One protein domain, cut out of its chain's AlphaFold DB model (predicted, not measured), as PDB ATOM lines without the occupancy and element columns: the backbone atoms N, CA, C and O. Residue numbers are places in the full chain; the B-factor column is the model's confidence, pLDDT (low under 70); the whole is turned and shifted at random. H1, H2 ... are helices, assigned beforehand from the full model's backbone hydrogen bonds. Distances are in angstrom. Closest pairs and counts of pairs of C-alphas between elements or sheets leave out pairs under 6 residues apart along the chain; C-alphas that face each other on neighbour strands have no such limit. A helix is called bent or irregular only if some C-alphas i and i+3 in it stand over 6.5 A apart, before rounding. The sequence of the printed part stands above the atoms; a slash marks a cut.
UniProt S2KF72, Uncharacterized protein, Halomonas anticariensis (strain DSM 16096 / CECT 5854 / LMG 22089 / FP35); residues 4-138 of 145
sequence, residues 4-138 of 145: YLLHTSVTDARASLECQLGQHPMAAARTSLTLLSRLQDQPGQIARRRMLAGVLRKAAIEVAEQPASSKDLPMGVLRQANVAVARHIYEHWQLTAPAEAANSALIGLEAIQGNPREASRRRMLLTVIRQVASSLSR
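This is residues 4 to 138 of the 145 residues of an uncharacterized protein of Halomonas anticariensis (strain DSM 16096 / CECT 5854 / LMG 22089 / FP35) (UniProt S2KF72). Four helices, H3, H4, H6 and H7, make the core of a bundle as two hairpins side by side, with H2 packed on H4 on one side, where its residues 17 to 21 also meet H3, and H5 set at a slant on H6 on the opposite side. Short H1 lies near H2 and H3. The printed part has 135 residues with seven named helices, H1 to H7 in chain order, and no named strand; the class is all helix. It is compact, with a radius of gyration of the C-alphas of 14.6 A, and the C-alphas span 41 by 34 by 20 A.

H1 is residues 4 to 7, 5.4 A long, with C-alpha 4 at (35.262, -48.431, 123.965). H2 is residues 10 to 23, 20.2 A, and H3 is residues 25 to 39, 20.8 A. H4, residues 46 to 65, is 28.8 A long, and its C-alpha 46 is at (40.775, -32.778, 130.751). H5 is residues 75 to 91, 23.6 A, and H6 is residues 98 to 112, 21.3 A. H7, residues 116 to 137, is 31.1 A long and ends with C-alpha 137 at (46.236, -35.247, 133.650). H7 is irregular, with C-alphas 117 and 120 7.9 A apart, and has a kink of 30 degrees near residue 123.

H2, H3, H4, H6 and H7 form a bundle, a group of helices set together, and the helix packing is mostly aligned. H3 and H4 form a hairpin at a shallow tilt of 27 degrees; their closest C-alphas are those of Ala 29 and Leu 56, 4.8 A apart. H6 and H7 form another at 22 degrees, with C-alphas of Ala 102 and Ile 129 closest at 5.1 A. H4 touches H7, opposite ways at a shallow tilt of 7 degrees, closest at the C-alphas of Ala 53 and Ala 133, 4.9 A. H3 touches H6, opposite ways, closest at the C-alphas of Ser 37 and Ala 99, 6.3 A. H2 touches H4, the same way at a shallow tilt of 7 degrees, with the C-alphas of Leu 21 and Ala 59 closest at 6.0 A. H5 touches H6 at a steep tilt of 44 degrees, closest at the C-alphas of Ala 81 and Ser 104, 4.9 A; these two are a hairpin. H1 is close to but not clearly touching H2, with the C-alphas of Leu 5 and Ala 13 closest at 5.2 A. H2 and H5 are apart. Every O i to N i+4 pair is within hydrogen-bond range in H2, H3, H4, H5 and H6; in H7 it is 16 of 18, and H1 is too short for such a pair.

The C-alphas farthest apart are those of Gly 44 and Arg 117, at 43.1 A. The printed part has no cut, and no link is long. The mean pLDDT of the printed part is 79.7; residues 68 to 96, of which 75 to 91 belong to H5, are under 70.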
ATOM      1  N   TYR A   4      36.653 -48.687 123.578       72.25
ATOM      2  CA  TYR A   4      35.262 -48.431 123.965       72.25
ATOM      3  C   TYR A   4      35.151 -47.405 125.109       72.25
ATOM      4  O   TYR A   4      34.277 -46.536 125.097       72.25
ATOM      5  N   LEU A   5      36.101 -47.423 126.052       73.75
ATOM      6  CA  LEU A   5      36.151 -46.476 127.170       73.75
ATOM      7  C   LEU A   5      36.494 -45.045 126.740       73.75
ATOM      8  O   LEU A   5      36.357 -44.134 127.552       73.75
ATOM      9  N   LEU A   6      36.938 -44.823 125.498       73.06
ATOM     10  CA  LEU A   6      37.182 -43.493 124.935       73.06
ATOM     11  C   LEU A   6      35.939 -42.909 124.254       73.06
ATOM     12  O   LEU A   6      35.795 -41.688 124.218       73.06
ATOM     13  N   HIS A   7      35.029 -43.760 123.777       77.19
ATOM     14  CA  HIS A   7      33.834 -43.353 123.029       77.19
ATOM     15  C   HIS A   7      32.554 -43.300 123.874       77.19
ATOM     16  O   HIS A   7      31.567 -42.715 123.441       77.19
ATOM     17  N   THR A   8      32.568 -43.860 125.086       81.44
ATOM     18  CA  THR A   8      31.446 -43.764 126.033       81.44
ATOM     19  C   THR A   8      31.506 -42.502 126.909       81.44
ATOM     20  O   THR A   8      32.515 -41.776 126.921       81.44
ATOM     21  N   SER A   9      30.424 -42.232 127.650       83.19
ATOM     22  CA  SER A   9      30.347 -41.125 128.605       83.19
ATOM     23  C   SER A   9      31.425 -41.264 129.691       83.19
ATOM     24  O   SER A   9      31.866 -42.363 130.032       83.19
ATOM     25  N   VAL A  10      31.886 -40.142 130.254       82.38
ATOM     26  CA  VAL A  10      32.904 -40.172 131.325       82.38
ATOM     27  C   VAL A  10      32.389 -40.932 132.553       82.38
ATOM     28  O   VAL A  10      33.169 -41.611 133.220       82.38
ATOM     29  N   THR A  11      31.086 -40.850 132.825       84.88
ATOM     30  CA  THR A  11      30.422 -41.549 133.930       84.88
ATOM     31  C   THR A  11      30.416 -43.061 133.718       84.88
ATOM     32  O   THR A  11      30.825 -43.793 134.616       84.88
ATOM     33  N   ASP A  12      30.058 -43.534 132.522       85.12
ATOM     34  CA  ASP A  12      30.023 -44.971 132.217       85.12
ATOM     35  C   ASP A  12      31.431 -45.567 132.155       85.12
ATOM     36  O   ASP A  12      31.679 -46.667 132.658       85.12
ATOM     37  N   ALA A  13      32.390 -44.814 131.601       83.69
ATOM     38  CA  ALA A  13      33.796 -45.202 131.608       83.69
ATOM     39  C   ALA A  13      34.320 -45.337 133.044       83.69
ATOM     40  O   ALA A  13      35.025 -46.295 133.361       83.69
ATOM     41  N   ARG A  14      33.944 -44.402 133.925       85.81
ATOM     42  CA  ARG A  14      34.299 -44.448 135.342       85.81
ATOM     43  C   ARG A  14      33.675 -45.652 136.043       85.81
ATOM     44  O   ARG A  14      34.409 -46.370 136.708       85.81
ATOM     45  N   ALA A  15      32.375 -45.890 135.879       86.00
ATOM     46  CA  ALA A  15      31.689 -47.029 136.492       86.00
ATOM     47  C   ALA A  15      32.313 -48.366 136.055       86.00
ATOM     48  O   ALA A  15      32.588 -49.231 136.885       86.00
ATOM     49  N   SER A  16      32.624 -48.498 134.764       86.25
ATOM     50  CA  SER A  16      33.290 -49.684 134.211       86.25
ATOM     51  C   SER A  16      34.675 -49.902 134.825       86.25
ATOM     52  O   SER A  16      35.022 -51.015 135.218       86.25
ATOM     53  N   LEU A  17      35.463 -48.832 134.952       86.31
ATOM     54  CA  LEU A  17      36.798 -48.887 135.546       86.31
ATOM     55  C   LEU A  17      36.771 -49.119 137.063       86.31
ATOM     56  O   LEU A  17      37.648 -49.805 137.578       86.31
ATOM     57  N   GLU A  18      35.784 -48.579 137.780       88.69
ATOM     58  CA  GLU A  18      35.589 -48.828 139.214       88.69
ATOM     59  C   GLU A  18      35.149 -50.282 139.467       88.69
ATOM     60  O   GLU A  18      35.668 -50.923 140.379       88.69
ATOM     61  N   CYS A  19      34.291 -50.848 138.611       87.19
ATOM     62  CA  CYS A  19      33.956 -52.275 138.641       87.19
ATOM     63  C   CYS A  19      35.199 -53.147 138.388       87.19
ATOM     64  O   CYS A  19      35.494 -54.065 139.155       87.19
ATOM     65  N   GLN A  20      35.990 -52.805 137.364       87.56
ATOM     66  CA  GLN A  20      37.241 -53.501 137.066       87.56
ATOM     67  C   GLN A  20      38.260 -53.378 138.207       87.56
ATOM     68  O   GLN A  20      38.990 -54.330 138.467       87.56
ATOM     69  N   LEU A  21      38.311 -52.240 138.902       88.81
ATOM     70  CA  LEU A  21      39.194 -52.025 140.049       88.81
ATOM     71  C   LEU A  21      38.886 -52.995 141.195       88.81
ATOM     72  O   LEU A  21      39.823 -53.542 141.769       88.81
ATOM     73  N   GLY A  22      37.606 -53.260 141.474       84.94
ATOM     74  CA  GLY A  22      37.203 -54.200 142.524       84.94
ATOM     75  C   GLY A  22      37.559 -55.663 142.233       84.94
ATOM     76  O   GLY A  22      37.720 -56.449 143.160       84.94
ATOM     77  N   GLN A  23      37.705 -56.036 140.959       86.75
ATOM     78  CA  GLN A  23      37.988 -57.420 140.549       86.75
ATOM     79  C   GLN A  23      39.462 -57.639 140.182       86.75
ATOM     80  O   GLN A  23      40.071 -58.648 140.537       86.75
ATOM     81  N   HIS A  24      40.045 -56.691 139.451       87.75
ATOM     82  CA  HIS A  24      41.359 -56.791 138.826       87.75
ATOM     83  C   HIS A  24      42.091 -55.436 138.864       87.75
ATOM     84  O   HIS A  24      42.230 -54.771 137.828       87.75
ATOM     85  N   PRO A  25      42.621 -55.018 140.030       89.69
ATOM     86  CA  PRO A  25      43.202 -53.687 140.195       89.69
ATOM     87  C   PRO A  25      44.436 -53.456 139.310       89.69
ATOM     88  O   PRO A  25      44.574 -52.378 138.736       89.69
ATOM     89  N   MET A  26      45.284 -54.469 139.076       90.00
ATOM     90  CA  MET A  26      46.405 -54.344 138.128       90.00
ATOM     91  C   MET A  26      45.922 -54.073 136.693       90.00
ATOM     92  O   MET A  26      46.472 -53.220 135.991       90.00
ATOM     93  N   ALA A  27      44.859 -54.751 136.252       87.94
ATOM     94  CA  ALA A  27      44.288 -54.524 134.928       87.94
ATOM     95  C   ALA A  27      43.678 -53.116 134.822       87.94
ATOM     96  O   ALA A  27      43.937 -52.410 133.846       87.94
ATOM     97  N   ALA A  28      42.953 -52.669 135.853       90.31
ATOM     98  CA  ALA A  28      42.411 -51.312 135.924       90.31
ATOM     99  C   ALA A  28      43.520 -50.242 135.885       90.31
ATOM    100  O   ALA A  28      43.386 -49.236 135.179       90.31
ATOM    101  N   ALA A  29      44.641 -50.468 136.581       91.38
ATOM    102  CA  ALA A  29      45.796 -49.573 136.567       91.38
ATOM    103  C   ALA A  29      46.425 -49.474 135.168       91.38
ATOM    104  O   ALA A  29      46.587 -48.370 134.644       91.38
ATOM    105  N   ARG A  30      46.723 -50.610 134.521       90.56
ATOM    106  CA  ARG A  30      47.314 -50.636 133.169       90.56
ATOM    107  C   ARG A  30      46.395 -50.014 132.121       90.56
ATOM    108  O   ARG A  30      46.861 -49.232 131.287       90.56
ATOM    109  N   THR A  31      45.093 -50.302 132.180       91.00
ATOM    110  CA  THR A  31      44.099 -49.681 131.295       91.00
ATOM    111  C   THR A  31      44.063 -48.172 131.502       91.00
ATOM    112  O   THR A  31      44.194 -47.425 130.535       91.00
ATOM    113  N   SER A  32      43.977 -47.703 132.749       91.19
ATOM    114  CA  SER A  32      43.943 -46.268 133.052       91.19
ATOM    115  C   SER A  32      45.201 -45.545 132.575       91.19
ATOM    116  O   SER A  32      45.104 -44.469 131.991       91.19
ATOM    117  N   LEU A  33      46.375 -46.155 132.764       91.62
ATOM    118  CA  LEU A  33      47.650 -45.619 132.294       91.62
ATOM    119  C   LEU A  33      47.720 -45.534 130.763       91.62
ATOM    120  O   LEU A  33      48.138 -44.511 130.225       91.62
ATOM    121  N   THR A  34      47.263 -46.577 130.069       90.56
ATOM    122  CA  THR A  34      47.221 -46.623 128.598       90.56
ATOM    123  C   THR A  34      46.273 -45.569 128.031       90.56
ATOM    124  O   THR A  34      46.573 -44.917 127.035       90.56
ATOM    125  N   LEU A  35      45.107 -45.384 128.654       90.00
ATOM    126  CA  LEU A  35      44.151 -44.369 128.224       90.00
ATOM    127  C   LEU A  35      44.665 -42.955 128.531       90.00
ATOM    128  O   LEU A  35      44.495 -42.057 127.712       90.00
ATOM    129  N   LEU A  36      45.340 -42.752 129.666       88.94
ATOM    130  CA  LEU A  36      45.975 -41.475 130.004       88.94
ATOM    131  C   LEU A  36      47.046 -41.070 128.999       88.94
ATOM    132  O   LEU A  36      47.041 -39.921 128.566       88.94
ATOM    133  N   SER A  37      47.939 -41.990 128.621       87.19
ATOM    134  CA  SER A  37      48.999 -41.688 127.656       87.19
ATOM    135  C   SER A  37      48.430 -41.343 126.281       87.19
ATOM    136  O   SER A  37      48.882 -40.391 125.656       87.19
ATOM    137  N   ARG A  38      47.372 -42.035 125.841       88.12
ATOM    138  CA  ARG A  38      46.678 -41.733 124.574       88.12
ATOM    139  C   ARG A  38      45.990 -40.368 124.561       88.12
ATOM    140  O   ARG A  38      45.861 -39.757 123.504       88.12
ATOM    141  N   LEU A  39      45.501 -39.918 125.714       87.12
ATOM    142  CA  LEU A  39      44.733 -38.678 125.837       87.12
ATOM    143  C   LEU A  39      45.586 -37.454 126.180       87.12
ATOM    144  O   LEU A  39      45.049 -36.344 126.152       87.12
ATOM    145  N   GLN A  40      46.861 -37.631 126.542       81.25
ATOM    146  CA  GLN A  40      47.734 -36.572 127.059       81.25
ATOM    147  C   GLN A  40      47.758 -35.333 126.150       81.25
ATOM    148  O   GLN A  40      47.592 -34.222 126.648       81.25
ATOM    149  N   ASP A  41      47.837 -35.537 124.835       79.88
ATOM    150  CA  ASP A  41      47.955 -34.457 123.846       79.88
ATOM    151  C   ASP A  41      46.623 -34.117 123.151       79.88
ATOM    152  O   ASP A  41      46.591 -33.386 122.161       79.88
ATOM    153  N   GLN A  42      45.499 -34.641 123.654       81.62
ATOM    154  CA  GLN A  42      44.177 -34.388 123.077       81.62
ATOM    155  C   GLN A  42      43.485 -33.192 123.757       81.62
ATOM    156  O   GLN A  42      43.182 -33.259 124.956       81.62
ATOM    157  N   PRO A  43      43.180 -32.098 123.036       78.56
ATOM    158  CA  PRO A  43      42.467 -30.963 123.613       78.56
ATOM    159  C   PRO A  43      41.043 -31.357 124.040       78.56
ATOM    160  O   PRO A  43      40.428 -32.260 123.476       78.56
ATOM    161  N   GLY A  44      40.515 -30.701 125.078       82.00
ATOM    162  CA  GLY A  44      39.141 -30.920 125.560       82.00
ATOM    163  C   GLY A  44      38.913 -32.196 126.387       82.00
ATOM    164  O   GLY A  44      37.823 -32.392 126.918       82.00
ATOM    165  N   GLN A  45      39.930 -33.042 126.580       86.69
ATOM    166  CA  GLN A  45      39.804 -34.315 127.315       86.69
ATOM    167  C   GLN A  45      40.168 -34.221 128.809       86.69
ATOM    168  O   GLN A  45      40.301 -35.244 129.482       86.69
ATOM    169  N   ILE A  46      40.305 -33.012 129.368       86.25
ATOM    170  CA  ILE A  46      40.775 -32.778 130.751       86.25
ATOM    171  C   ILE A  46      39.955 -33.566 131.780       86.25
ATOM    172  O   ILE A  46      40.523 -34.204 132.666       86.25
ATOM    173  N   ALA A  47      38.623 -33.551 131.669       86.31
ATOM    174  CA  ALA A  47      37.749 -34.267 132.597       86.31
ATOM    175  C   ALA A  47      38.005 -35.784 132.567       86.31
ATOM    176  O   ALA A  47      38.141 -36.415 133.619       86.31
ATOM    177  N   ARG A  48      38.162 -36.361 131.366       89.62
ATOM    178  CA  ARG A  48      38.466 -37.784 131.172       89.62
ATOM    179  C   ARG A  48      39.858 -38.125 131.704       89.62
ATOM    180  O   ARG A  48      40.003 -39.101 132.434       89.62
ATOM    181  N   ARG A  49      40.863 -37.283 131.443       90.31
ATOM    182  CA  ARG A  49      42.218 -37.463 131.988       90.31
ATOM    183  C   ARG A  49      42.243 -37.406 133.515       90.31
ATOM    184  O   ARG A  49      42.862 -38.250 134.150       90.31
ATOM    185  N   ARG A  50      41.538 -36.457 134.136       89.81
ATOM    186  CA  ARG A  50      41.440 -36.374 135.605       89.81
ATOM    187  C   ARG A  50      40.774 -37.609 136.204       89.81
ATOM    188  O   ARG A  50      41.264 -38.130 137.203       89.81
ATOM    189  N   MET A  51      39.702 -38.096 135.578       93.19
ATOM    190  CA  MET A  51      39.033 -39.333 135.983       93.19
ATOM    191  C   MET A  51      39.998 -40.526 135.921       93.19
ATOM    192  O   MET A  51      40.197 -41.195 136.934       93.19
ATOM    193  N   LEU A  52      40.678 -40.726 134.788       92.06
ATOM    194  CA  LEU A  52      41.624 -41.832 134.613       92.06
ATOM    195  C   LEU A  52      42.818 -41.740 135.572       92.06
ATOM    196  O   LEU A  52      43.259 -42.755 136.100       92.06
ATOM    197  N   ALA A  53      43.318 -40.535 135.858       92.31
ATOM    198  CA  ALA A  53      44.367 -40.327 136.858       92.31
ATOM    199  C   ALA A  53      43.897 -40.688 138.272       92.31
ATOM    200  O   ALA A  53      44.667 -41.253 139.050       92.31
ATOM    201  N   GLY A  54      42.638 -40.398 138.600       92.62
ATOM    202  CA  GLY A  54      42.011 -40.838 139.843       92.62
ATOM    203  C   GLY A  54      41.945 -42.362 139.945       92.62
ATOM    204  O   GLY A  54      42.390 -42.920 140.948       92.62
ATOM    205  N   VAL A  55      41.455 -43.030 138.895       92.56
ATOM    206  CA  VAL A  55      41.376 -44.500 138.839       92.56
ATOM    207  C   VAL A  55      42.766 -45.126 138.930       92.56
ATOM    208  O   VAL A  55      42.966 -46.004 139.760       92.56
ATOM    209  N   LEU A  56      43.749 -44.641 138.165       93.31
ATOM    210  CA  LEU A  56      45.127 -45.142 138.195       93.31
ATOM    211  C   LEU A  56      45.722 -45.094 139.609       93.31
ATOM    212  O   LEU A  56      46.332 -46.061 140.059       93.31
ATOM    213  N   ARG A  57      45.528 -43.981 140.328       93.50
ATOM    214  CA  ARG A  57      46.026 -43.832 141.703       93.50
ATOM    215  C   ARG A  57      45.353 -44.806 142.663       93.50
ATOM    216  O   ARG A  57      46.054 -45.403 143.473       93.50
ATOM    217  N   LYS A  58      44.026 -44.955 142.584       92.88
ATOM    218  CA  LYS A  58      43.281 -45.909 143.419       92.88
ATOM    219  C   LYS A  58      43.723 -47.341 143.125       92.88
ATOM    220  O   LYS A  58      44.115 -48.052 144.036       92.88
ATOM    221  N   ALA A  59      43.765 -47.714 141.851       92.81
ATOM    222  CA  ALA A  59      44.167 -49.042 141.411       92.81
ATOM    223  C   ALA A  59      45.590 -49.396 141.871       92.81
ATOM    224  O   ALA A  59      45.829 -50.508 142.321       92.81
ATOM    225  N   ALA A  60      46.530 -48.448 141.818       91.25
ATOM    226  CA  ALA A  60      47.890 -48.671 142.306       91.25
ATOM    227  C   ALA A  60      47.959 -48.911 143.825       91.25
ATOM    228  O   ALA A  60      48.786 -49.703 144.270       91.25
ATOM    229  N   ILE A  61      47.109 -48.242 144.614       91.75
ATOM    230  CA  ILE A  61      47.003 -48.478 146.064       91.75
ATOM    231  C   ILE A  61      46.466 -49.886 146.317       91.75
ATOM    232  O   ILE A  61      47.111 -50.643 147.034       91.75
ATOM    233  N   GLU A  62      45.372 -50.261 145.651       91.06
ATOM    234  CA  GLU A  62      44.791 -51.606 145.751       91.06
ATOM    235  C   GLU A  62      45.824 -52.687 145.405       91.06
ATOM    236  O   GLU A  62      46.016 -53.621 146.174       91.06
ATOM    237  N   VAL A  63      46.582 -52.529 144.308       88.50
ATOM    238  CA  VAL A  63      47.686 -53.448 143.960       88.50
ATOM    239  C   VAL A  63      48.719 -53.534 145.086       88.50
ATOM    240  O   VAL A  63      49.167 -54.620 145.426       88.50
ATOM    241  N   ALA A  64      49.109 -52.409 145.689       85.94
ATOM    242  CA  ALA A  64      50.116 -52.392 146.749       85.94
ATOM    243  C   ALA A  64      49.645 -53.065 148.054       85.94
ATOM    244  O   ALA A  64      50.481 -53.527 148.845       85.94
ATOM    245  N   GLU A  65      48.334 -53.067 148.297       87.06
ATOM    246  CA  GLU A  65      47.676 -53.582 149.501       87.06
ATOM    247  C   GLU A  65      47.189 -55.024 149.354       87.06
ATOM    248  O   GLU A  65      46.953 -55.684 150.368       87.06
ATOM    249  N   GLN A  66      47.119 -55.546 148.125       83.88
ATOM    250  CA  GLN A  66      46.822 -56.952 147.892       83.88
ATOM    251  C   GLN A  66      47.761 -57.860 148.697       83.88
ATOM    252  O   GLN A  66      48.952 -57.554 148.845       83.88
ATOM    253  N   PRO A  67      47.248 -58.993 149.213       76.44
ATOM    254  CA  PRO A  67      48.082 -59.962 149.903       76.44
ATOM    255  C   PRO A  67      49.221 -60.408 148.986       76.44
ATOM    256  O   PRO A  67      49.078 -60.423 147.756       76.44
ATOM    257  N   ALA A  68      50.355 -60.756 149.597       69.56
ATOM    258  CA  ALA A  68      51.523 -61.223 148.867       69.56
ATOM    259  C   ALA A  68      51.107 -62.358 147.928       69.56
ATOM    260  O   ALA A  68      50.635 -63.409 148.365       69.56
ATOM    261  N   SER A  69      51.221 -62.104 146.626       66.44
ATOM    262  CA  SER A  69      50.964 -63.125 145.624       66.44
ATOM    263  C   SER A  69      52.115 -64.117 145.666       66.44
ATOM    264  O   SER A  69      53.276 -63.716 145.696       66.44
ATOM    265  N   SER A  70      51.810 -65.412 145.625       53.53
ATOM    266  CA  SER A  70      52.815 -66.475 145.488       53.53
ATOM    267  C   SER A  70      53.464 -66.516 144.098       53.53
ATOM    268  O   SER A  70      54.299 -67.378 143.836       53.53
ATOM    269  N   LYS A  71      53.071 -65.620 143.179       58.94
ATOM    270  CA  LYS A  71      53.725 -65.477 141.878       58.94
ATOM    271  C   LYS A  71      55.099 -64.846 142.073       58.94
ATOM    272  O   LYS A  71      55.220 -63.624 142.114       58.94
ATOM    273  N   ASP A  72      56.120 -65.693 142.127       55.22
ATOM    274  CA  ASP A  72      57.513 -65.279 142.012       55.22
ATOM    275  C   ASP A  72      57.722 -64.586 140.661       55.22
ATOM    276  O   ASP A  72      57.851 -65.219 139.609       55.22
ATOM    277  N   LEU A  73      57.726 -63.254 140.669       59.09
ATOM    278  CA  LEU A  73      58.204 -62.499 139.521       59.09
ATOM    279  C   LEU A  73      59.724 -62.700 139.422       59.09
ATOM    280  O   LEU A  73      60.418 -62.614 140.439       59.09
ATOM    281  N   PRO A  74      60.278 -62.948 138.219       61.94
ATOM    282  CA  PRO A  74      61.707 -63.170 138.067       61.94
ATOM    283  C   PRO A  74      62.494 -61.997 138.659       61.94
ATOM    284  O   PRO A  74      62.199 -60.839 138.360       61.94
ATOM    285  N   MET A  75      63.542 -62.274 139.440       58.88
ATOM    286  CA  MET A  75      64.390 -61.242 140.064       58.88
ATOM    287  C   MET A  75      64.921 -60.190 139.069       58.88
ATOM    288  O   MET A  75      65.162 -59.043 139.446       58.88
ATOM    289  N   GLY A  76      65.061 -60.545 137.785       56.94
ATOM    290  CA  GLY A  76      65.404 -59.607 136.710       56.94
ATOM    291  C   GLY A  76      64.347 -58.519 136.467       56.94
ATOM    292  O   GLY A  76      64.709 -57.360 136.278       56.94
ATOM    293  N   VAL A  77      63.058 -58.862 136.560       61.78
ATOM    294  CA  VAL A  77      61.922 -57.934 136.404       61.78
ATOM    295  C   VAL A  77      61.880 -56.946 137.571       61.78
ATOM    296  O   VAL A  77      61.765 -55.738 137.371       61.78
ATOM    297  N   LEU A  78      62.083 -57.449 138.790       59.34
ATOM    298  CA  LEU A  78      62.224 -56.640 140.003       59.34
ATOM    299  C   LEU A  78      63.404 -55.666 139.915       59.34
ATOM    300  O   LEU A  78      63.285 -54.491 140.267       59.34
ATOM    301  N   ARG A  79      64.557 -56.134 139.422       56.81
ATOM    302  CA  ARG A  79      65.758 -55.304 139.259       56.81
ATOM    303  C   ARG A  79      65.565 -54.233 138.186       56.81
ATOM    304  O   ARG A  79      65.969 -53.098 138.416       56.81
ATOM    305  N   GLN A  80      64.922 -54.551 137.063       59.62
ATOM    306  CA  GLN A  80      64.602 -53.570 136.020       59.62
ATOM    307  C   GLN A  80      63.604 -52.517 136.499       59.62
ATOM    308  O   GLN A  80      63.860 -51.334 136.296       59.62
ATOM    309  N   ALA A  81      62.532 -52.909 137.195       60.28
ATOM    310  CA  ALA A  81      61.591 -51.962 137.791       60.28
ATOM    311  C   ALA A  81      62.300 -51.018 138.779       60.28
ATOM    312  O   ALA A  81      62.101 -49.805 138.733       60.28
ATOM    313  N   ASN A  82      63.195 -51.559 139.614       60.28
ATOM    314  CA  ASN A  82      63.982 -50.779 140.569       60.28
ATOM    315  C   ASN A  82      64.985 -49.834 139.893       60.28
ATOM    316  O   ASN A  82      65.104 -48.688 140.315       60.28
ATOM    317  N   VAL A  83      65.696 -50.281 138.852       61.19
ATOM    318  CA  VAL A  83      66.650 -49.434 138.119       61.19
ATOM    319  C   VAL A  83      65.913 -48.357 137.337       61.19
ATOM    320  O   VAL A  83      66.337 -47.212 137.389       61.19
ATOM    321  N   ALA A  84      64.804 -48.682 136.672       59.91
ATOM    322  CA  ALA A  84      63.996 -47.703 135.957       59.91
ATOM    323  C   ALA A  84      63.465 -46.633 136.917       59.91
ATOM    324  O   ALA A  84      63.643 -45.453 136.658       59.91
ATOM    325  N   VAL A  85      62.905 -47.024 138.064       61.94
ATOM    326  CA  VAL A  85      62.382 -46.084 139.067       61.94
ATOM    327  C   VAL A  85      63.490 -45.246 139.703       61.94
ATOM    328  O   VAL A  85      63.359 -44.027 139.767       61.94
ATOM    329  N   ALA A  86      64.586 -45.867 140.149       60.56
ATOM    330  CA  ALA A  86      65.698 -45.157 140.779       60.56
ATOM    331  C   ALA A  86      66.382 -44.199 139.797       60.56
ATOM    332  O   ALA A  86      66.625 -43.047 140.137       60.56
ATOM    333  N   ARG A  87      66.622 -44.648 138.560       58.62
ATOM    334  CA  ARG A  87      67.168 -43.823 137.482       58.62
ATOM    335  C   ARG A  87      66.240 -42.658 137.152       58.62
ATOM    336  O   ARG A  87      66.702 -41.540 136.999       58.62
ATOM    337  N   HIS A  88      64.933 -42.894 137.105       56.25
ATOM    338  CA  HIS A  88      63.963 -41.856 136.773       56.25
ATOM    339  C   HIS A  88      63.832 -40.789 137.864       56.25
ATOM    340  O   HIS A  88      63.822 -39.603 137.556       56.25
ATOM    341  N   ILE A  89      63.808 -41.202 139.136       58.78
ATOM    342  CA  ILE A  89      63.843 -40.282 140.284       58.78
ATOM    343  C   ILE A  89      65.149 -39.469 140.289       58.78
ATOM    344  O   ILE A  89      65.126 -38.292 140.640       58.78
ATOM    345  N   TYR A  90      66.272 -40.094 139.917       50.56
ATOM    346  CA  TYR A  90      67.608 -39.503 140.004       50.56
ATOM    347  C   TYR A  90      67.962 -38.581 138.828       50.56
ATOM    348  O   TYR A  90      68.521 -37.511 139.037       50.56
ATOM    349  N   GLU A  91      67.645 -38.972 137.595       48.34
ATOM    350  CA  GLU A  91      68.091 -38.255 136.395       48.34
ATOM    351  C   GLU A  91      67.103 -37.171 135.950       48.34
ATOM    352  O   GLU A  91      67.495 -36.212 135.292       48.34
ATOM    353  N   HIS A  92      65.816 -37.316 136.274       49.91
ATOM    354  CA  HIS A  92      64.780 -36.584 135.565       49.91
ATOM    355  C   HIS A  92      63.623 -36.184 136.481       49.91
ATOM    356  O   HIS A  92      62.595 -36.847 136.581       49.91
ATOM    357  N   TRP A  93      63.710 -34.963 137.008       53.03
ATOM    358  CA  TRP A  93      62.503 -34.192 137.334       53.03
ATOM    359  C   TRP A  93      61.631 -33.890 136.089       53.03
ATOM    360  O   TRP A  93      60.534 -33.352 136.224       53.03
ATOM    361  N   GLN A  94      62.079 -34.259 134.880       53.69
ATOM    362  CA  GLN A  94      61.322 -34.213 133.627       53.69
ATOM    363  C   GLN A  94      61.174 -35.616 133.025       53.69
ATOM    364  O   GLN A  94      62.074 -36.124 132.366       53.69
ATOM    365  N   LEU A  95      60.024 -36.248 133.253       56.19
ATOM    366  CA  LEU A  95      59.711 -37.595 132.776       56.19
ATOM    367  C   LEU A  95      59.705 -37.611 131.228       56.19
ATOM    368  O   LEU A  95      58.722 -37.198 130.620       56.19
ATOM    369  N   THR A  96      60.770 -38.085 130.577       58.66
ATOM    370  CA  THR A  96      60.843 -38.195 129.102       58.66
ATOM    371  C   THR A  96      59.881 -39.255 128.552       58.66
ATOM    372  O   THR A  96      59.366 -39.111 127.449       58.66
ATOM    373  N   ALA A  97      59.582 -40.289 129.349       72.88
ATOM    374  CA  ALA A  97      58.612 -41.345 129.050       72.88
ATOM    375  C   ALA A  97      57.740 -41.654 130.292       72.88
ATOM    376  O   ALA A  97      57.913 -42.683 130.954       72.88
ATOM    377  N   PRO A  98      56.795 -40.765 130.656       78.81
ATOM    378  CA  PRO A  98      56.036 -40.865 131.907       78.81
ATOM    379  C   PRO A  98      55.231 -42.168 132.013       78.81
ATOM    380  O   PRO A  98      55.136 -42.759 133.089       78.81
ATOM    381  N   ALA A  99      54.678 -42.650 130.898       83.00
ATOM    382  CA  ALA A  99      53.894 -43.880 130.876       83.00
ATOM    383  C   ALA A  99      54.740 -45.135 131.159       83.00
ATOM    384  O   ALA A  99      54.311 -46.008 131.912       83.00
ATOM    385  N   GLU A 100      55.956 -45.215 130.622       81.94
ATOM    386  CA  GLU A 100      56.857 -46.353 130.851       81.94
ATOM    387  C   GLU A 100      57.321 -46.426 132.308       81.94
ATOM    388  O   GLU A 100      57.366 -47.509 132.902       81.94
ATOM    389  N   ALA A 101      57.591 -45.268 132.916       80.25
ATOM    390  CA  ALA A 101      57.949 -45.176 134.325       80.25
ATOM    391  C   ALA A 101      56.810 -45.638 135.242       80.25
ATOM    392  O   ALA A 101      57.036 -46.428 136.160       80.25
ATOM    393  N   ALA A 102      55.569 -45.212 134.974       85.56
ATOM    394  CA  ALA A 102      54.415 -45.699 135.727       85.56
ATOM    395  C   ALA A 102      54.164 -47.197 135.512       85.56
ATOM    396  O   ALA A 102      53.836 -47.888 136.472       85.56
ATOM    397  N   ASN A 103      54.356 -47.723 134.298       86.56
ATOM    398  CA  ASN A 103      54.210 -49.155 134.043       86.56
ATOM    399  C   ASN A 103      55.268 -49.975 134.800       86.56
ATOM    400  O   ASN A 103      54.941 -50.971 135.443       86.56
ATOM    401  N   SER A 104      56.519 -49.511 134.806       82.44
ATOM    402  CA  SER A 104      57.603 -50.120 135.587       82.44
ATOM    403  C   SER A 104      57.312 -50.071 137.089       82.44
ATOM    404  O   SER A 104      57.521 -51.055 137.797       82.44
ATOM    405  N   ALA A 105      56.765 -48.953 137.576       85.12
ATOM    406  CA  ALA A 105      56.361 -48.817 138.968       85.12
ATOM    407  C   ALA A 105      55.201 -49.756 139.342       85.12
ATOM    408  O   ALA A 105      55.221 -50.332 140.429       85.12
ATOM    409  N   LEU A 106      54.227 -49.960 138.448       87.38
ATOM    410  CA  LEU A 106      53.135 -50.920 138.641       87.38
ATOM    411  C   LEU A 106      53.651 -52.360 138.724       87.38
ATOM    412  O   LEU A 106      53.267 -53.084 139.637       87.38
ATOM    413  N   ILE A 107      54.556 -52.759 137.827       85.69
ATOM    414  CA  ILE A 107      55.203 -54.081 137.872       85.69
ATOM    415  C   ILE A 107      55.964 -54.263 139.193       85.69
ATOM    416  O   ILE A 107      55.868 -55.307 139.832       85.69
ATOM    417  N   GLY A 108      56.685 -53.228 139.632       82.69
ATOM    418  CA  GLY A 108      57.366 -53.234 140.925       82.69
ATOM    419  C   GLY A 108      56.403 -53.400 142.104       82.69
ATOM    420  O   GLY A 108      56.723 -54.139 143.029       82.69
ATOM    421  N   LEU A 109      55.231 -52.753 142.069       86.38
ATOM    422  CA  LEU A 109      54.210 -52.873 143.114       86.38
ATOM    423  C   LEU A 109      53.617 -54.278 143.187       86.38
ATOM    424  O   LEU A 109      53.520 -54.813 144.285       86.38
ATOM    425  N   GLU A 110      53.280 -54.880 142.045       85.75
ATOM    426  CA  GLU A 110      52.774 -56.263 141.962       85.75
ATOM    427  C   GLU A 110      53.750 -57.262 142.581       85.75
ATOM    428  O   GLU A 110      53.358 -58.194 143.273       85.75
ATOM    429  N   ALA A 111      55.046 -57.035 142.380       82.25
ATOM    430  CA  ALA A 111      56.088 -57.926 142.862       82.25
ATOM    431  C   ALA A 111      56.348 -57.845 144.371       82.25
ATOM    432  O   ALA A 111      56.904 -58.776 144.950       82.25
ATOM    433  N   ILE A 112      55.984 -56.733 145.011       82.50
ATOM    434  CA  ILE A 112      56.229 -56.501 146.443       82.50
ATOM    435  C   ILE A 112      54.934 -56.324 147.245       82.50
ATOM    436  O   ILE A 112      54.981 -55.925 148.415       82.50
ATOM    437  N   GLN A 113      53.780 -56.573 146.620       82.00
ATOM    438  CA  GLN A 113      52.467 -56.385 147.227       82.00
ATOM    439  C   GLN A 113      52.346 -57.174 148.532       82.00
ATOM    440  O   GLN A 113      52.897 -58.266 148.673       82.00
ATOM    441  N   GLY A 114      51.696 -56.579 149.529       75.38
ATOM    442  CA  GLY A 114      51.463 -57.226 150.822       75.38
ATOM    443  C   GLY A 114      52.711 -57.501 151.677       75.38
ATOM    444  O   GLY A 114      52.564 -57.882 152.835       75.38
ATOM    445  N   ASN A 115      53.938 -57.270 151.184       81.12
ATOM    446  CA  ASN A 115      55.158 -57.514 151.953       81.12
ATOM    447  C   ASN A 115      55.447 -56.341 152.922       81.12
ATOM    448  O   ASN A 115      55.702 -55.208 152.480       81.12
ATOM    449  N   PRO A 116      55.443 -56.562 154.253       77.44
ATOM    450  CA  PRO A 116      55.683 -55.499 155.227       77.44
ATOM    451  C   PRO A 116      57.122 -54.963 155.181       77.44
ATOM    452  O   PRO A 116      57.333 -53.777 155.428       77.44
ATOM    453  N   ARG A 117      58.106 -55.787 154.790       79.88
ATOM    454  CA  ARG A 117      59.520 -55.376 154.676       79.88
ATOM    455  C   ARG A 117      59.758 -54.395 153.527       79.88
ATOM    456  O   ARG A 117      60.727 -53.648 153.535       79.88
ATOM    457  N   GLU A 118      58.837 -54.358 152.571       81.94
ATOM    458  CA  GLU A 118      58.910 -53.542 151.360       81.94
ATOM    459  C   GLU A 118      58.062 -52.259 151.458       81.94
ATOM    460  O   GLU A 118      57.807 -51.590 150.457       81.94
ATOM    461  N   ALA A 119      57.610 -51.876 152.661       81.00
ATOM    462  CA  ALA A 119      56.740 -50.715 152.870       81.00
ATOM    463  C   ALA A 119      57.334 -49.400 152.325       81.00
ATOM    464  O   ALA A 119      56.642 -48.643 151.638       81.00
ATOM    465  N   SER A 120      58.620 -49.140 152.576       80.12
ATOM    466  CA  SER A 120      59.310 -47.952 152.050       80.12
ATOM    467  C   SER A 120      59.374 -47.959 150.520       80.12
ATOM    468  O   SER A 120      59.120 -46.935 149.883       80.12
ATOM    469  N   ARG A 121      59.635 -49.125 149.915       80.81
ATOM    470  CA  ARG A 121      59.680 -49.287 148.457       80.81
ATOM    471  C   ARG A 121      58.296 -49.091 147.834       80.81
ATOM    472  O   ARG A 121      58.175 -48.326 146.881       80.81
ATOM    473  N   ARG A 122      57.238 -49.663 148.422       86.44
ATOM    474  CA  ARG A 122      55.843 -49.428 147.999       86.44
ATOM    475  C   ARG A 122      55.492 -47.940 147.991       86.44
ATOM    476  O   ARG A 122      54.960 -47.445 147.001       86.44
ATOM    477  N   ARG A 123      55.843 -47.199 149.049       85.81
ATOM    478  CA  ARG A 123      55.599 -45.743 149.127       85.81
ATOM    479  C   ARG A 123      56.299 -44.965 148.012       85.81
ATOM    480  O   ARG A 123      55.708 -44.042 147.448       85.81
ATOM    481  N   MET A 124      57.531 -45.339 147.673       84.75
ATOM    482  CA  MET A 124      58.283 -44.713 146.585       84.75
ATOM    483  C   MET A 124      57.633 -44.977 145.218       84.75
ATOM    484  O   MET A 124      57.385 -44.031 144.473       84.75
ATOM    485  N   LEU A 125      57.261 -46.225 144.919       85.19
ATOM    486  CA  LEU A 125      56.593 -46.582 143.660       85.19
ATOM    487  C   LEU A 125      55.223 -45.901 143.512       85.19
ATOM    488  O   LEU A 125      54.903 -45.360 142.453       85.19
ATOM    489  N   LEU A 126      54.439 -45.843 144.594       89.19
ATOM    490  CA  LEU A 126      53.172 -45.106 144.619       89.19
ATOM    491  C   LEU A 126      53.373 -43.607 144.364       89.19
ATOM    492  O   LEU A 126      52.557 -42.984 143.683       89.19
ATOM    493  N   THR A 127      54.451 -43.020 144.887       88.12
ATOM    494  CA  THR A 127      54.794 -41.613 144.633       88.12
ATOM    495  C   THR A 127      55.060 -41.365 143.151       88.12
ATOM    496  O   THR A 127      54.485 -40.430 142.591       88.12
ATOM    497  N   VAL A 128      55.825 -42.240 142.490       84.75
ATOM    498  CA  VAL A 128      56.080 -42.154 141.040       84.75
ATOM    499  C   VAL A 128      54.775 -42.216 140.249       84.75
ATOM    500  O   VAL A 128      54.510 -41.344 139.422       84.75
ATOM    501  N   ILE A 129      53.901 -43.184 140.544       89.25
ATOM    502  CA  ILE A 129      52.610 -43.318 139.851       89.25
ATOM    503  C   ILE A 129      51.743 -42.071 140.058       89.25
ATOM    504  O   ILE A 129      51.129 -41.576 139.112       89.25
ATOM    505  N   ARG A 130      51.704 -41.512 141.276       89.25
ATOM    506  CA  ARG A 130      50.962 -40.271 141.563       89.25
ATOM    507  C   ARG A 130      51.508 -39.083 140.779       89.25
ATOM    508  O   ARG A 130      50.708 -38.293 140.269       89.25
ATOM    509  N   GLN A 131      52.827 -38.949 140.679       85.06
ATOM    510  CA  GLN A 131      53.471 -37.886 139.911       85.06
ATOM    511  C   GLN A 131      53.161 -38.021 138.420       85.06
ATOM    512  O   GLN A 131      52.654 -37.067 137.831       85.06
ATOM    513  N   VAL A 132      53.337 -39.215 137.844       86.12
ATOM    514  CA  VAL A 132      52.993 -39.503 136.444       86.12
ATOM    515  C   VAL A 132      51.520 -39.207 136.177       86.12
ATOM    516  O   VAL A 132      51.205 -38.433 135.281       86.12
ATOM    517  N   ALA A 133      50.606 -39.739 136.993       88.44
ATOM    518  CA  ALA A 133      49.171 -39.497 136.848       88.44
ATOM    519  C   ALA A 133      48.830 -37.997 136.903       88.44
ATOM    520  O   ALA A 133      47.932 -37.527 136.208       88.44
ATOM    521  N   SER A 134      49.552 -37.225 137.721       87.12
ATOM    522  CA  SER A 134      49.393 -35.769 137.781       87.12
ATOM    523  C   SER A 134      49.923 -35.091 136.523       87.12
ATOM    524  O   SER A 134      49.254 -34.211 135.999       87.12
ATOM    525  N   SER A 135      51.091 -35.498 136.029       84.12
ATOM    526  CA  SER A 135      51.687 -34.955 134.806       84.12
ATOM    527  C   SER A 135      50.799 -35.215 133.590       84.12
ATOM    528  O   SER A 135      50.486 -34.290 132.851       84.12
ATOM    529  N   LEU A 136      50.324 -36.454 133.438       84.00
ATOM    530  CA  LEU A 136      49.478 -36.879 132.323       84.00
ATOM    531  C   LEU A 136      48.078 -36.257 132.355       84.00
ATOM    532  O   LEU A 136      47.431 -36.188 131.322       84.00
ATOM    533  N   SER A 137      47.583 -35.829 133.522       86.81
ATOM    534  CA  SER A 137      46.236 -35.247 133.650       86.81
ATOM    535  C   SER A 137      46.186 -33.727 133.610       86.81
ATOM    536  O   SER A 137      45.089 -33.165 133.507       86.81
ATOM    537  N   ARG A 138      47.339 -33.054 133.671       82.12
ATOM    538  CA  ARG A 138      47.406 -31.611 133.447       82.12
ATOM    539  C   ARG A 138      47.013 -31.300 132.014       82.12
ATOM    540  O   ARG A 138      47.182 -32.106 131.103       82.12
TER     541      ARG A 138